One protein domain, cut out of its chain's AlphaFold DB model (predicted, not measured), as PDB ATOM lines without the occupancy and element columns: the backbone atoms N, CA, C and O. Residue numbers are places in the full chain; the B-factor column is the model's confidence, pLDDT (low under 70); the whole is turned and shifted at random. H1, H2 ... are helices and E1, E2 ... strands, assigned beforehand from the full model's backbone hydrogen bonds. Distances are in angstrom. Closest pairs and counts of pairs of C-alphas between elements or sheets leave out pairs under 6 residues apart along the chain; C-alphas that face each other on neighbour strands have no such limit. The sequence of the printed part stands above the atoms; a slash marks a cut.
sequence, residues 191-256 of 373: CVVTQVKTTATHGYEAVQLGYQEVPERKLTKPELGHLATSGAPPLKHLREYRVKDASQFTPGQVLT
ATOM      1  N   CYS A 191     303.295 277.999 303.035       93.50
ATOM      2  CA  CYS A 191     302.728 277.293 304.175       93.50
ATOM      3  C   CYS A 191     303.535 277.672 305.409       93.50
ATOM      4  O   CYS A 191     304.742 277.458 305.438       93.50
ATOM      5  N   VAL A 192     302.887 278.230 306.426       93.81
ATOM      6  CA  VAL A 192     303.582 278.688 307.639       93.81
ATOM      7  C   VAL A 192     303.527 277.597 308.700       93.81
ATOM      8  O   VAL A 192     302.461 277.030 308.957       93.81
ATOM      9  N   VAL A 193     304.656 277.308 309.340       94.25
ATOM     10  CA  VAL A 193     304.711 276.419 310.503       94.25
ATOM     11  C   VAL A 193     304.069 277.126 311.695       94.25
ATOM     12  O   VAL A 193     304.537 278.165 312.147       94.25
ATOM     13  N   THR A 194     302.987 276.559 312.215       93.81
ATOM     14  CA  THR A 194     302.222 277.140 313.335       93.81
ATOM     15  C   THR A 194     302.577 276.495 314.666       93.81
ATOM     16  O   THR A 194     302.702 277.167 315.680       93.81
ATOM     17  N   GLN A 195     302.780 275.181 314.684       93.38
ATOM     18  CA  GLN A 195     303.117 274.466 315.906       93.38
ATOM     19  C   GLN A 195     304.028 273.288 315.593       93.38
ATOM     20  O   GLN A 195     303.778 272.527 314.658       93.38
ATOM     21  N   VAL A 196     305.050 273.111 316.425       93.25
ATOM     22  CA  VAL A 196     305.911 271.931 316.420       93.25
ATOM     23  C   VAL A 196     305.510 271.054 317.601       93.25
ATOM     24  O   VAL A 196     305.425 271.523 318.739       93.25
ATOM     25  N   LYS A 197     305.195 269.790 317.327       91.62
ATOM     26  CA  LYS A 197     304.792 268.801 318.326       91.62
ATOM     27  C   LYS A 197     305.915 267.796 318.529       91.62
ATOM     28  O   LYS A 197     306.346 267.154 317.577       91.62
ATOM     29  N   THR A 198     306.343 267.656 319.778       92.69
ATOM     30  CA  THR A 198     307.368 266.702 320.210       92.69
ATOM     31  C   THR A 198     306.750 265.564 321.021       92.69
ATOM     32  O   THR A 198     305.671 265.704 321.614       92.69
ATOM     33  N   THR A 199     307.459 264.436 321.092       91.31
ATOM     34  CA  THR A 199     307.070 263.249 321.877       91.31
ATOM     35  C   THR A 199     306.819 263.561 323.348       91.31
ATOM     36  O   THR A 199     305.832 263.080 323.900       91.31
ATOM     37  N   ALA A 200     307.647 264.405 323.968       90.81
ATOM     38  CA  ALA A 200     307.520 264.767 325.381       90.81
ATOM     39  C   ALA A 200     306.197 265.485 325.712       90.81
ATOM     40  O   ALA A 200     305.627 265.255 326.775       90.81
ATOM     41  N   THR A 201     305.696 266.328 324.805       90.06
ATOM     42  CA  THR A 201     304.497 267.148 325.053       90.06
ATOM     43  C   THR A 201     303.219 266.478 324.549       90.06
ATOM     44  O   THR A 201     302.197 266.517 325.229       90.06
ATOM     45  N   HIS A 202     303.259 265.873 323.354       90.94
ATOM     46  CA  HIS A 202     302.059 265.385 322.649       90.94
ATOM     47  C   HIS A 202     302.039 263.870 322.408       90.94
ATOM     48  O   HIS A 202     301.051 263.349 321.894       90.94
ATOM     49  N   GLY A 203     303.107 263.149 322.759       91.38
ATOM     50  CA  GLY A 203     303.216 261.698 322.561       91.38
ATOM     51  C   GLY A 203     303.525 261.261 321.124       91.38
ATOM     52  O   GLY A 203     303.541 260.064 320.846       91.38
ATOM     53  N   TYR A 204     303.758 262.200 320.202       92.19
ATOM     54  CA  TYR A 204     304.191 261.936 318.827       92.19
ATOM     55  C   TYR A 204     304.895 263.155 318.225       92.19
ATOM     56  O   TYR A 204     304.699 264.280 318.686       92.19
ATOM     57  N   GLU A 205     305.677 262.922 317.171       91.19
ATOM     58  CA  GLU A 205     306.364 263.978 316.425       91.19
ATOM     59  C   GLU A 205     305.553 264.408 315.202       91.19
ATOM     60  O   GLU A 205     305.141 263.588 314.370       91.19
ATOM     61  N   ALA A 206     305.258 265.703 315.120       92.25
ATOM     62  CA  ALA A 206     304.528 266.279 314.001       92.25
ATOM     63  C   ALA A 206     304.743 267.787 313.880       92.25
ATOM     64  O   ALA A 206     304.966 268.492 314.862       92.25
ATOM     65  N   VAL A 207     304.558 268.287 312.664       93.00
ATOM     66  CA  VAL A 207     304.565 269.712 312.346       93.00
ATOM     67  C   VAL A 207     303.172 270.113 311.878       93.00
ATOM     68  O   VAL A 207     302.577 269.466 311.011       93.00
ATOM     69  N   GLN A 208     302.621 271.170 312.471       94.12
ATOM     70  CA  GLN A 208     301.355 271.763 312.060       94.12
ATOM     71  C   GLN A 208     301.615 272.914 311.091       94.12
ATOM     72  O   GLN A 208     302.222 273.925 311.453       94.12
ATOM     73  N   LEU A 209     301.096 272.787 309.874       94.44
ATOM     74  CA  LEU A 209     301.187 273.805 308.837       94.44
ATOM     75  C   LEU A 209     299.862 274.532 308.662       94.44
ATOM     76  O   LEU A 209     298.793 273.911 308.669       94.44
ATOM     77  N   GLY A 210     299.959 275.840 308.460       94.81
ATOM     78  CA  GLY A 210     298.855 276.711 308.109       94.81
ATOM     79  C   GLY A 210     298.909 277.166 306.653       94.81
ATOM     80  O   GLY A 210     299.975 277.444 306.108       94.81
ATOM     81  N   TYR A 211     297.736 277.243 306.028       95.06
ATOM     82  CA  TYR A 211     297.556 277.614 304.630       95.06
ATOM     83  C   TYR A 211     296.325 278.503 304.435       95.06
ATOM     84  O   TYR A 211     295.320 278.361 305.140       95.06
ATOM     85  N   GLN A 212     296.406 279.356 303.411       94.19
ATOM     86  CA  GLN A 212     295.401 280.334 302.997       94.19
ATOM     87  C   GLN A 212     295.153 281.431 304.039       94.19
ATOM     88  O   GLN A 212     294.418 281.229 305.006       94.19
ATOM     89  N   GLU A 213     295.713 282.611 303.779       94.12
ATOM     90  CA  GLU A 213     295.469 283.814 304.574       94.12
ATOM     91  C   GLU A 213     294.029 284.311 304.402       94.12
ATOM     92  O   GLU A 213     293.449 284.293 303.306       94.12
ATOM     93  N   VAL A 214     293.421 284.717 305.511       95.00
ATOM     94  CA  VAL A 214     292.028 285.141 305.597       95.00
ATOM     95  C   VAL A 214     291.924 286.305 306.585       95.00
ATOM     96  O   VAL A 214     292.575 286.270 307.617       95.00
ATOM     97  N   PRO A 215     291.081 287.328 306.344       95.38
ATOM     98  CA  PRO A 215     290.946 288.439 307.282       95.38
ATOM     99  C   PRO A 215     290.471 287.962 308.661       95.38
ATOM    100  O   PRO A 215     289.558 287.134 308.745       95.38
ATOM    101  N   GLU A 216     291.011 288.563 309.722       93.69
ATOM    102  CA  GLU A 216     290.802 288.172 311.128       93.69
ATOM    103  C   GLU A 216     289.329 287.991 311.510       93.69
ATOM    104  O   GLU A 216     288.980 287.065 312.232       93.69
ATOM    105  N   ARG A 217     288.433 288.809 310.941       94.75
ATOM    106  CA  ARG A 217     286.976 288.740 311.165       94.75
ATOM    107  C   ARG A 217     286.325 287.389 310.837       94.75
ATOM    108  O   ARG A 217     285.176 287.171 311.207       94.75
ATOM    109  N   LYS A 218     286.990 286.533 310.058       95.06
ATOM    110  CA  LYS A 218     286.491 285.200 309.683       95.06
ATOM    111  C   LYS A 218     286.986 284.095 310.618       95.06
ATOM    112  O   LYS A 218     286.480 282.981 310.506       95.06
ATOM    113  N   LEU A 219     287.957 284.387 311.482       95.19
ATOM    114  CA  LEU A 219     288.490 283.448 312.461       95.19
ATOM    115  C   LEU A 219     287.883 283.706 313.836       95.19
ATOM    116  O   LEU A 219     287.446 284.810 314.171       95.19
ATOM    117  N   THR A 220     287.843 282.657 314.643       96.19
ATOM    118  CA  THR A 220     287.400 282.747 316.032       96.19
ATOM    119  C   THR A 220     288.545 283.221 316.933       96.19
ATOM    120  O   THR A 220     289.723 283.013 316.644       96.19
ATOM    121  N   LYS A 221     288.216 283.848 318.071       95.06
ATOM    122  CA  LYS A 221     289.212 284.314 319.056       95.06
ATOM    123  C   LYS A 221     290.259 283.255 319.469       95.06
ATOM    124  O   LYS A 221     291.432 283.620 319.518       95.06
ATOM    125  N   PRO A 222     289.905 281.983 319.762       95.75
ATOM    126  CA  PRO A 222     290.912 280.976 320.107       95.75
ATOM    127  C   PRO A 222     291.843 280.629 318.938       95.75
ATOM    128  O   PRO A 222     293.028 280.416 319.165       95.75
ATOM    129  N   GLU A 223     291.348 280.618 317.696       94.25
ATOM    130  CA  GLU A 223     292.190 280.383 316.514       94.25
ATOM    131  C   GLU A 223     293.205 281.515 316.324       94.25
ATOM    132  O   GLU A 223     294.377 281.253 316.069       94.25
ATOM    133  N   LEU A 224     292.779 282.767 316.520       94.56
ATOM    134  CA  LEU A 224     293.678 283.924 316.477       94.56
ATOM    135  C   LEU A 224     294.741 283.867 317.582       94.56
ATOM    136  O   LEU A 224     295.912 284.107 317.307       94.56
ATOM    137  N   GLY A 225     294.361 283.503 318.810       95.06
ATOM    138  CA  GLY A 225     295.316 283.336 319.913       95.06
ATOM    139  C   GLY A 225     296.338 282.221 319.656       95.06
ATOM    140  O   GLY A 225     297.521 282.382 319.958       95.06
ATOM    141  N   HIS A 226     295.904 281.116 319.041       94.31
ATOM    142  CA  HIS A 226     296.795 280.027 318.631       94.31
ATOM    143  C   HIS A 226     297.825 280.502 317.600       94.31
ATOM    144  O   HIS A 226     299.021 280.321 317.801       94.31
ATOM    145  N   LEU A 227     297.377 281.181 316.539       94.50
ATOM    146  CA  LEU A 227     298.255 281.689 315.474       94.50
ATOM    147  C   LEU A 227     299.198 282.804 315.949       94.50
ATOM    148  O   LEU A 227     300.347 282.870 315.508       94.50
ATOM    149  N   ALA A 228     298.751 283.634 316.895       92.31
ATOM    150  CA  ALA A 228     299.574 284.677 317.501       92.31
ATOM    151  C   ALA A 228     300.776 284.106 318.270       92.31
ATOM    152  O   ALA A 228     301.826 284.742 318.313       92.31
ATOM    153  N   THR A 229     300.660 282.890 318.820       90.31
ATOM    154  CA  THR A 229     301.760 282.225 319.543       90.31
ATOM    155  C   THR A 229     302.956 281.940 318.629       90.31
ATOM    156  O   THR A 229     304.099 282.010 319.072       90.31
ATOM    157  N   SER A 230     302.707 281.658 317.349       88.44
ATOM    158  CA  SER A 230     303.746 281.419 316.341       88.44
ATOM    159  C   SER A 230     304.072 282.641 315.481       88.44
ATOM    160  O   SER A 230     304.837 282.516 314.531       88.44
ATOM    161  N   GLY A 231     303.448 283.796 315.746       88.69
ATOM    162  CA  GLY A 231     303.557 284.981 314.888       88.69
ATOM    163  C   GLY A 231     303.024 284.765 313.466       88.69
ATOM    164  O   GLY A 231     303.439 285.462 312.543       88.69
ATOM    165  N   ALA A 232     302.138 283.785 313.266       91.56
ATOM    166  CA  ALA A 232     301.607 283.467 311.947       91.56
ATOM    167  C   ALA A 232     300.461 284.428 311.580       91.56
ATOM    168  O   ALA A 232     299.687 284.820 312.459       91.56
ATOM    169  N   PRO A 233     300.296 284.768 310.287       92.94
ATOM    170  CA  PRO A 233     299.123 285.506 309.836       92.94
ATOM    171  C   PRO A 233     297.835 284.702 310.099       92.94
ATOM    172  O   PRO A 233     297.887 283.492 310.346       92.94
ATOM    173  N   PRO A 234     296.652 285.334 310.034       94.56
ATOM    174  CA  PRO A 234     295.379 284.636 310.164       94.56
ATOM    175  C   PRO A 234     295.176 283.631 309.010       94.56
ATOM    176  O   PRO A 234     294.864 284.001 307.878       94.56
ATOM    177  N   LEU A 235     295.346 282.336 309.299       95.06
ATOM    178  CA  LEU A 235     295.291 281.230 308.336       95.06
ATOM    179  C   LEU A 235     294.017 280.396 308.523       95.06
ATOM    180  O   LEU A 235     293.596 280.114 309.643       95.06
ATOM    181  N   LYS A 236     293.407 279.959 307.418       94.00
ATOM    182  CA  LYS A 236     292.132 279.216 307.430       94.00
ATOM    183  C   LYS A 236     292.292 277.715 307.609       94.00
ATOM    184  O   LYS A 236     291.425 277.060 308.185       94.00
ATOM    185  N   HIS A 237     293.330 277.141 307.014       95.12
ATOM    186  CA  HIS A 237     293.502 275.698 306.949       95.12
ATOM    187  C   HIS A 237     294.725 275.290 307.753       95.12
ATOM    188  O   HIS A 237     295.833 275.649 307.386       95.12
ATOM    189  N   LEU A 238     294.515 274.507 308.813       95.25
ATOM    190  CA  LEU A 238     295.577 273.916 309.623       95.25
ATOM    191  C   LEU A 238     295.603 272.399 309.403       95.25
ATOM    192  O   LEU A 238     294.567 271.732 309.514       95.25
ATOM    193  N   ARG A 239     296.770 271.833 309.087       94.69
ATOM    194  CA  ARG A 239     296.966 270.377 308.995       94.69
ATOM    195  C   ARG A 239     298.278 269.956 309.628       94.69
ATOM    196  O   ARG A 239     299.279 270.647 309.524       94.69
ATOM    197  N   GLU A 240     298.247 268.784 310.244       94.25
ATOM    198  CA  GLU A 240     299.422 268.154 310.832       94.25
ATOM    199  C   GLU A 240     300.041 267.153 309.860       94.25
ATOM    200  O   GLU A 240     299.339 266.346 309.232       94.25
ATOM    201  N   TYR A 241     301.364 267.178 309.793       92.75
ATOM    202  CA  TYR A 241     302.193 266.206 309.105       92.75
ATOM    203  C   TYR A 241     303.056 265.511 310.146       92.75
ATOM    204  O   TYR A 241     303.687 266.166 310.969       92.75
ATOM    205  N   ARG A 242     303.039 264.179 310.148       90.44
ATOM    206  CA  ARG A 242     303.916 263.399 311.025       90.44
ATOM    207  C   ARG A 242     305.302 263.394 310.418       90.44
ATOM    208  O   ARG A 242     305.411 263.067 309.242       90.44
ATOM    209  N   VAL A 243     306.301 263.723 311.221       87.69
ATOM    210  CA  VAL A 243     307.704 263.835 310.809       87.69
ATOM    211  C   VAL A 243     308.539 262.912 311.697       87.69
ATOM    212  O   VAL A 243     308.083 262.546 312.781       87.69
ATOM    213  N   LYS A 244     309.703 262.471 311.211       83.12
ATOM    214  CA  LYS A 244     310.639 261.664 312.005       83.12
ATOM    215  C   LYS A 244     311.343 262.498 313.073       83.12
ATOM    216  O   LYS A 244     311.346 262.060 314.212       83.12
ATOM    217  N   ASP A 245     311.840 263.674 312.683       83.50
ATOM    218  CA  ASP A 245     312.562 264.603 313.551       83.50
ATOM    219  C   ASP A 245     311.881 265.979 313.554       83.50
ATOM    220  O   ASP A 245     311.938 266.741 312.585       83.50
ATOM    221  N   ALA A 246     311.209 266.317 314.653       81.38
ATOM    222  CA  ALA A 246     310.503 267.595 314.786       81.38
ATOM    223  C   ALA A 246     311.431 268.801 315.048       81.38
ATOM    224  O   ALA A 246     311.010 269.943 314.864       81.38
ATOM    225  N   SER A 247     312.679 268.578 315.476       80.12
ATOM    226  CA  SER A 247     313.625 269.632 315.882       80.12
ATOM    227  C   SER A 247     314.132 270.512 314.739       80.12
ATOM    228  O   SER A 247     314.688 271.576 314.994       80.12
ATOM    229  N   GLN A 248     313.950 270.078 313.493       81.75
ATOM    230  CA  GLN A 248     314.402 270.795 312.297       81.75
ATOM    231  C   GLN A 248     313.500 271.986 311.938       81.75
ATOM    232  O   GLN A 248     313.900 272.855 311.169       81.75
ATOM    233  N   PHE A 249     312.288 272.042 312.499       87.06
ATOM    234  CA  PHE A 249     311.304 273.066 312.171       87.06
ATOM    235  C   PHE A 249     311.199 274.098 313.277       87.06
ATOM    236  O   PHE A 249     311.140 273.771 314.463       87.06
ATOM    237  N   THR A 250     311.090 275.360 312.873       89.75
ATOM    238  CA  THR A 250     310.829 276.463 313.798       89.75
ATOM    239  C   THR A 250     309.419 277.017 313.578       89.75
ATOM    240  O   THR A 250     308.961 277.124 312.436       89.75
ATOM    241  N   PRO A 251     308.670 277.345 314.648       90.88
ATOM    242  CA  PRO A 251     307.387 278.024 314.496       90.88
ATOM    243  C   PRO A 251     307.602 279.391 313.830       90.88
ATOM    244  O   PRO A 251     308.529 280.115 314.180       90.88
ATOM    245  N   GLY A 252     306.753 279.729 312.862       89.19
ATOM    246  CA  GLY A 252     306.865 280.938 312.037       89.19
ATOM    247  C   GLY A 252     307.645 280.750 310.731       89.19
ATOM    248  O   GLY A 252     307.580 281.618 309.862       89.19
ATOM    249  N   GLN A 253     308.324 279.615 310.538       90.75
ATOM    250  CA  GLN A 253     309.012 279.304 309.285       90.75
ATOM    251  C   GLN A 253     308.019 279.191 308.120       90.75
ATOM    252  O   GLN A 253     306.975 278.543 308.236       90.75
ATOM    253  N   VAL A 254     308.363 279.797 306.984       90.88
ATOM    254  CA  VAL A 254     307.592 279.699 305.741       90.88
ATOM    255  C   VAL A 254     308.186 278.600 304.870       90.88
ATOM    256  O   VAL A 254     309.380 278.606 304.589       90.88
ATOM    257  N   LEU A 255     307.340 277.673 304.435       90.69
ATOM    258  CA  LEU A 255     307.685 276.587 303.527       90.69
ATOM    259  C   LEU A 255     307.106 276.864 302.134       90.69
ATOM    260  O   LEU A 255     305.914 277.172 301.996       90.69
ATOM    261  N   THR A 256     307.951 276.747 301.112       90.44
ATOM    262  CA  THR A 256     307.633 276.987 299.695       90.44
ATOM    263  C   THR A 256     307.754 275.695 298.881       90.44
ATOM    264  O   THR A 256     307.989 274.618 299.421       90.44
TER     265      THR A 256
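This is residues 191 to 256 of the 373 residues of a protein of Eutreptiella gymnastica (UniProt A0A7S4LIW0). A strongly twisted sheet of three strands, E1, E2 and E3, makes the core, with the helix H2 packed beside the strands and the small helix H1 in the turn from E1 to E2. After E3, residues 243 to 256 fold back to the first residues of E1, where residues 254 to 255 make a short antiparallel pairing with residues 191 to 192. The printed part has 66 residues, with elements in the order E1, H1, E2, H2, E3; the sheet order is E1, E2, E3, antiparallel, and the class is mixed, helices and strands. The whole is compact, with a radius of gyration of the C-alphas of 11.8 A and spans of 35 by 25 by 16 A.

E1, residues 191 to 197, begins at C-alpha (302.728, 277.293, 304.175) and is 16.6 A long. H1 is residues 199 to 202, 5.5 A. E2, residues 206 to 213, is 21.9 A long. H2, residues 221 to 229, is 12.7 A long. E3, residues 235 to 242, is 20.0 A long and ends at C-alpha (303.916, 263.399, 311.025).

E1 and E2 are antiparallel at 150 degrees, with N 194 and O 208 2.8 A apart, within hydrogen-bond range. E2, the inner strand, and E3 are antiparallel at 158 degrees, with N 209 and O 239 at 2.8 A, also within range. H2 is on the sheet at a height of 6.7 A, but over none of its strands; its closest C-alphas to E1 are those of Leu 227 and Thr 194, 6.4 A apart. H1 is not on the sheet and is apart from H2 and E3. In H2 every O i to N i+4 pair is within hydrogen-bond range; H1 is too short for such a pair.

The two farthest C-alphas, of Arg 217 and Lys 244, are 36.0 A apart. The printed part has no cut, and no link is long. Mean pLDDT of the printed part is 92.0, and no printed residue is under 70.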